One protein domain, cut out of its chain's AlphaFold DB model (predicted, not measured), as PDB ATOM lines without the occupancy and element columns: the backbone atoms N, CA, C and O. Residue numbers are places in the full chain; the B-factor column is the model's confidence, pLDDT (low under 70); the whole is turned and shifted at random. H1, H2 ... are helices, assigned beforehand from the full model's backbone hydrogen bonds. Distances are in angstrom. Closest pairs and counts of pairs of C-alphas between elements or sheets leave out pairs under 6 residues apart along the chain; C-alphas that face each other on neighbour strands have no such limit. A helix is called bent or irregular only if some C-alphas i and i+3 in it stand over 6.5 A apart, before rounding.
ATOM      1  N   GLY A  16     212.049 183.887 211.574       91.00
ATOM      2  CA  GLY A  16     210.964 183.115 210.963       91.00
ATOM      3  C   GLY A  16     210.261 182.141 211.914       91.00
ATOM      4  O   GLY A  16     209.112 181.792 211.661       91.00
ATOM      5  N   GLU A  17     210.905 181.733 213.009       92.62
ATOM      6  CA  GLU A  17     210.292 180.863 214.018       92.62
ATOM      7  C   GLU A  17     209.482 181.666 215.042       92.62
ATOM      8  O   GLU A  17     208.396 181.248 215.439       92.62
ATOM      9  N   ILE A  18     209.975 182.842 215.446       91.75
ATOM     10  CA  ILE A  18     209.321 183.657 216.480       91.75
ATOM     11  C   ILE A  18     208.171 184.518 215.940       91.75
ATOM     12  O   ILE A  18     207.157 184.676 216.623       91.75
ATOM     13  N   LEU A  19     208.272 185.052 214.715       91.62
ATOM     14  CA  LEU A  19     207.250 185.953 214.163       91.62
ATOM     15  C   LEU A  19     205.840 185.336 214.100       91.62
ATOM     16  O   LEU A  19     204.902 186.017 214.521       91.62
ATOM     17  N   PRO A  20     205.644 184.084 213.637       95.06
ATOM     18  CA  PRO A  20     204.318 183.466 213.620       95.06
ATOM     19  C   PRO A  20     203.709 183.320 215.019       95.06
ATOM     20  O   PRO A  20     202.508 183.519 215.182       95.06
ATOM     21  N   LEU A  21     204.531 183.024 216.034       94.00
ATOM     22  CA  LEU A  21     204.081 182.865 217.419       94.00
ATOM     23  C   LEU A  21     203.614 184.197 218.015       94.00
ATOM     24  O   LEU A  21     202.568 184.255 218.661       94.00
ATOM     25  N   LEU A  22     204.360 185.276 217.767       93.50
ATOM     26  CA  LEU A  22     203.965 186.616 218.201       93.50
ATOM     27  C   LEU A  22     202.716 187.099 217.452       93.50
ATOM     28  O   LEU A  22     201.810 187.656 218.071       93.50
ATOM     29  N   ALA A  23     202.630 186.848 216.144       93.69
ATOM     30  CA  ALA A  23     201.459 187.192 215.342       93.69
ATOM     31  C   ALA A  23     200.195 186.466 215.833       93.69
ATOM     32  O   ALA A  23     199.154 187.107 216.001       93.69
ATOM     33  N   ASP A  24     200.292 185.163 216.125       95.94
ATOM     34  CA  ASP A  24     199.199 184.395 216.730       95.94
ATOM     35  C   ASP A  24     198.824 184.941 218.111       95.94
ATOM     36  O   ASP A  24     197.644 185.148 218.391       95.94
ATOM     37  N   ALA A  25     199.808 185.246 218.962       95.31
ATOM     38  CA  ALA A  25     199.553 185.786 220.293       95.31
ATOM     39  C   ALA A  25     198.792 187.121 220.242       95.31
ATOM     40  O   ALA A  25     197.840 187.314 221.005       95.31
ATOM     41  N   VAL A  26     199.159 188.011 219.315       94.00
ATOM     42  CA  VAL A  26     198.449 189.275 219.068       94.00
ATOM     43  C   VAL A  26     197.035 189.014 218.547       94.00
ATOM     44  O   VAL A  26     196.074 189.562 219.093       94.00
ATOM     45  N   HIS A  27     196.884 188.161 217.529       95.31
ATOM     46  CA  HIS A  27     195.581 187.836 216.934       95.31
ATOM     47  C   HIS A  27     194.623 187.209 217.959       95.31
ATOM     48  O   HIS A  27     193.458 187.595 218.062       95.31
ATOM     49  N   SER A  28     195.153 186.308 218.782       95.75
ATOM     50  CA  SER A  28     194.455 185.608 219.859       95.75
ATOM     51  C   SER A  28     194.305 186.440 221.141       95.75
ATOM     52  O   SER A  28     193.784 185.931 222.134       95.75
ATOM     53  N   ARG A  29     194.755 187.707 221.154       92.12
ATOM     54  CA  ARG A  29     194.713 188.623 222.313       92.12
ATOM     55  C   ARG A  29     195.290 188.013 223.597       92.12
ATOM     56  O   ARG A  29     194.730 188.171 224.684       92.12
ATOM     57  N   ARG A  30     196.400 187.283 223.482       92.94
ATOM     58  CA  ARG A  30     197.067 186.664 224.632       92.94
ATOM     59  C   ARG A  30     197.607 187.744 225.569       92.94
ATOM     60  O   ARG A  30     198.278 188.675 225.138       92.94
ATOM     61  N   THR A  31     197.330 187.604 226.860       91.12
ATOM     62  CA  THR A  31     197.671 188.623 227.863       91.12
ATOM     63  C   THR A  31     199.147 188.630 228.239       91.12
ATOM     64  O   THR A  31     199.662 189.696 228.554       91.12
ATOM     65  N   TRP A  32     199.823 187.478 228.152       92.94
ATOM     66  CA  TRP A  32     201.236 187.330 228.521       92.94
ATOM     67  C   TRP A  32     202.165 188.233 227.706       92.94
ATOM     68  O   TRP A  32     203.223 188.602 228.186       92.94
ATOM     69  N   LEU A  33     201.772 188.644 226.491       90.50
ATOM     70  CA  LEU A  33     202.597 189.523 225.657       90.50
ATOM     71  C   LEU A  33     202.832 190.892 226.319       90.50
ATOM     72  O   LEU A  33     203.846 191.534 226.068       90.50
ATOM     73  N   ARG A  34     201.914 191.325 227.195       89.31
ATOM     74  CA  ARG A  34     202.049 192.573 227.961       89.31
ATOM     75  C   ARG A  34     203.185 192.511 228.976       89.31
ATOM     76  O   ARG A  34     203.729 193.557 229.304       89.31
ATOM     77  N   ASP A  35     203.548 191.315 229.428       90.44
ATOM     78  CA  ASP A  35     204.623 191.113 230.402       90.44
ATOM     79  C   ASP A  35     206.008 191.423 229.800       90.44
ATOM     80  O   ASP A  35     206.969 191.586 230.542       90.44
ATOM     81  N   PHE A  36     206.093 191.544 228.468       89.50
ATOM     82  CA  PHE A  36     207.308 191.831 227.696       89.50
ATOM     83  C   PHE A  36     207.261 193.213 227.021       89.50
ATOM     84  O   PHE A  36     208.026 193.478 226.099       89.50
ATOM     85  N   ALA A  37     206.326 194.090 227.408       88.06
ATOM     86  CA  ALA A  37     206.125 195.376 226.735       88.06
ATOM     87  C   ALA A  37     207.307 196.351 226.897       88.06
ATOM     88  O   ALA A  37     207.521 197.186 226.022       88.06
ATOM     89  N   ASP A  38     208.050 196.224 227.998       89.50
ATOM     90  CA  ASP A  38     209.208 197.058 228.328       89.50
ATOM     91  C   ASP A  38     210.549 196.362 228.002       89.50
ATOM     92  O   ASP A  38     211.610 196.892 228.327       89.50
ATOM     93  N   ASP A  39     210.513 195.173 227.386       88.31
ATOM     94  CA  ASP A  39     211.718 194.424 227.022       88.31
ATOM     95  C   ASP A  39     212.317 194.950 225.707       88.31
ATOM     96  O   ASP A  39     211.623 195.145 224.705       88.31
ATOM     97  N   ASP A  40     213.641 195.109 225.687       85.19
ATOM     98  CA  ASP A  40     214.374 195.512 224.489       85.19
ATOM     99  C   ASP A  40     214.498 194.350 223.489       85.19
ATOM    100  O   ASP A  40     214.946 193.248 223.821       85.19
ATOM    101  N   LEU A  41     214.173 194.621 222.220       84.56
ATOM    102  CA  LEU A  41     214.373 193.694 221.108       84.56
ATOM    103  C   LEU A  41     215.493 194.189 220.188       84.56
ATOM    104  O   LEU A  41     215.327 195.156 219.444       84.56
ATOM    105  N   THR A  42     216.609 193.463 220.165       86.31
ATOM    106  CA  THR A  42     217.699 193.719 219.216       86.31
ATOM    107  C   THR A  42     217.445 192.984 217.902       86.31
ATOM    108  O   THR A  42     217.361 191.757 217.870       86.31
ATOM    109  N   ILE A  43     217.377 193.734 216.802       88.56
ATOM    110  CA  ILE A  43     217.283 193.216 215.430       88.56
ATOM    111  C   ILE A  43     218.439 193.743 214.577       88.56
ATOM    112  O   ILE A  43     219.128 194.684 214.967       88.56
ATOM    113  N   SER A  44     218.663 193.140 213.406       91.31
ATOM    114  CA  SER A  44     219.616 193.691 212.441       91.31
ATOM    115  C   SER A  44     219.129 195.034 211.897       91.31
ATOM    116  O   SER A  44     217.924 195.265 211.762       91.31
ATOM    117  N   THR A  45     220.077 195.897 211.532       93.25
ATOM    118  CA  THR A  45     219.792 197.194 210.904       93.25
ATOM    119  C   THR A  45     218.937 197.029 209.647       93.25
ATOM    120  O   THR A  45     217.921 197.702 209.520       93.25
ATOM    121  N   ASP A  46     219.260 196.059 208.787       93.75
ATOM    122  CA  ASP A  46     218.503 195.791 207.557       93.75
ATOM    123  C   ASP A  46     217.024 195.474 207.838       93.75
ATOM    124  O   ASP A  46     216.126 195.961 207.152       93.75
ATOM    125  N   LEU A  47     216.742 194.672 208.874       91.75
ATOM    126  CA  LEU A  47     215.365 194.346 209.246       91.75
ATOM    127  C   LEU A  47     214.646 195.570 209.822       91.75
ATOM    128  O   LEU A  47     213.475 195.794 209.518       91.75
ATOM    129  N   TYR A  48     215.342 196.369 210.630       92.19
ATOM    130  CA  TYR A  48     214.797 197.609 211.176       92.19
ATOM    131  C   TYR A  48     214.392 198.593 210.070       92.19
ATOM    132  O   TYR A  48     213.272 199.109 210.090       92.19
ATOM    133  N   GLU A  49     215.246 198.793 209.067       95.12
ATOM    134  CA  GLU A  49     214.966 199.669 207.922       95.12
ATOM    135  C   GLU A  49     213.740 199.204 207.123       95.12
ATOM    136  O   GLU A  49     212.860 200.009 206.799       95.12
ATOM    137  N   VAL A  50     213.628 197.897 206.862       94.50
ATOM    138  CA  VAL A  50     212.463 197.318 206.173       94.50
ATOM    139  C   VAL A  50     211.174 197.535 206.974       94.50
ATOM    140  O   VAL A  50     210.144 197.892 206.395       94.50
ATOM    141  N   LEU A  51     211.209 197.353 208.297       91.56
ATOM    142  CA  LEU A  51     210.046 197.564 209.165       91.56
ATOM    143  C   LEU A  51     209.620 199.036 209.215       91.56
ATOM    144  O   LEU A  51     208.423 199.322 209.130       91.56
ATOM    145  N   LEU A  52     210.579 199.961 209.298       92.69
ATOM    146  CA  LEU A  52     210.313 201.397 209.221       92.69
ATOM    147  C   LEU A  52     209.632 201.759 207.900       92.69
ATOM    148  O   LEU A  52     208.567 202.381 207.903       92.69
ATOM    149  N   ALA A  53     210.202 201.325 206.772       93.44
ATOM    150  CA  ALA A  53     209.615 201.558 205.457       93.44
ATOM    151  C   ALA A  53     208.182 201.001 205.389       93.44
ATOM    152  O   ALA A  53     207.250 201.717 205.019       93.44
ATOM    153  N   TYR A  54     207.976 199.759 205.833       90.50
ATOM    154  CA  TYR A  54     206.660 199.121 205.870       90.50
ATOM    155  C   TYR A  54     205.633 199.903 206.706       90.50
ATOM    156  O   TYR A  54     204.480 200.060 206.292       90.50
ATOM    157  N   GLN A  55     206.039 200.433 207.864       88.50
ATOM    158  CA  GLN A  55     205.183 201.261 208.714       88.50
ATOM    159  C   GLN A  55     204.784 202.570 208.021       88.50
ATOM    160  O   GLN A  55     203.622 202.978 208.116       88.50
ATOM    161  N   HIS A  56     205.717 203.210 207.311       81.75
ATOM    162  CA  HIS A  56     205.438 204.424 206.545       81.75
ATOM    163  C   HIS A  56     204.437 204.175 205.413       81.75
ATOM    164  O   HIS A  56     203.519 204.974 205.245       81.75
ATOM    165  N   TYR A  57     204.533 203.041 204.712       76.25
ATOM    166  CA  TYR A  57     203.558 202.657 203.681       76.25
ATOM    167  C   TYR A  57     202.177 202.290 204.240       76.25
ATOM    168  O   TYR A  57     201.175 202.400 203.536       76.25
ATOM    169  N   ARG A  58     202.099 201.845 205.500       65.44
ATOM    170  CA  ARG A  58     200.831 201.501 206.162       65.44
ATOM    171  C   ARG A  58     200.079 202.689 206.751       65.44
ATOM    172  O   ARG A  58     198.914 202.521 207.112       65.44
ATOM    173  N   ARG A  59     200.699 203.865 206.876       60.50
ATOM    174  CA  ARG A  59     199.951 205.083 207.202       60.50
ATOM    175  C   ARG A  59     199.276 205.570 205.917       60.50
ATOM    176  O   ARG A  59     199.996 205.870 204.969       60.50
TER     177      ARG A  59
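Overview. This is residues 16 to 59 of the 62 residues of an uncharacterized protein of Planctomycetes bacterium RBG_16_64_10 (UniProt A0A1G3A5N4). Going along the printed part, you see an open, loose arrangement: H1 turns sharply into the short H2 near it, and residues 37 to 44 then lead away to H3, which stands free across an open gap from H1. No helix touches another. The printed part has 44 residues with three named helices in the order H1, H2, H3 and no named strand, and its class is all helix. It is loose, with a radius of gyration of the C-alphas of 12.3 A and spans of 28 by 22 by 21 A.

Arrangement. Start with H1, residues 16 to 27, and H2, residues 31 to 36, joined by a tight link of 3 residues. They are close but not clearly touching; their closest C-alphas, those of Ala 25 and Leu 33, are 7.2 A apart. Their lines stand at a steep tilt of 52 degrees, and they run opposite ways. Go on through a short link of 8 residues to H3, residues 45 to 58, which is apart from both H1 and H2. In H3 every O i to N i+4 pair is within hydrogen-bond range; in H1 6 of 8 are, and in H2 0 of 2, beside 3 of 3 O i to N i+3 pairs.

Along the chain. Find C-alpha 16 at (210.964, 183.115, 210.963); from there H1 runs 17.2 A to C-alpha 27. H1 is only just irregular: C-alphas 17 and 20 are 6.53 A apart, and its line is a rough one. H2 begins at C-alpha 31 at (197.671, 188.623, 227.863) and measures 10.2 A to C-alpha 36. H3, the longest helix, runs 20.0 A from C-alpha 45 to C-alpha 58 at (200.831, 201.501, 206.162).

Size, cuts and confidence. The two C-alphas farthest apart, those of Thr 31 and Asp 46, are 30.0 A apart. The printed part has no cut, and no link is long. Residues 16 to 21 and 34 to 59 stand free. The mean pLDDT of the printed part is 89.8; look for values under 70 at residues 58 to 59.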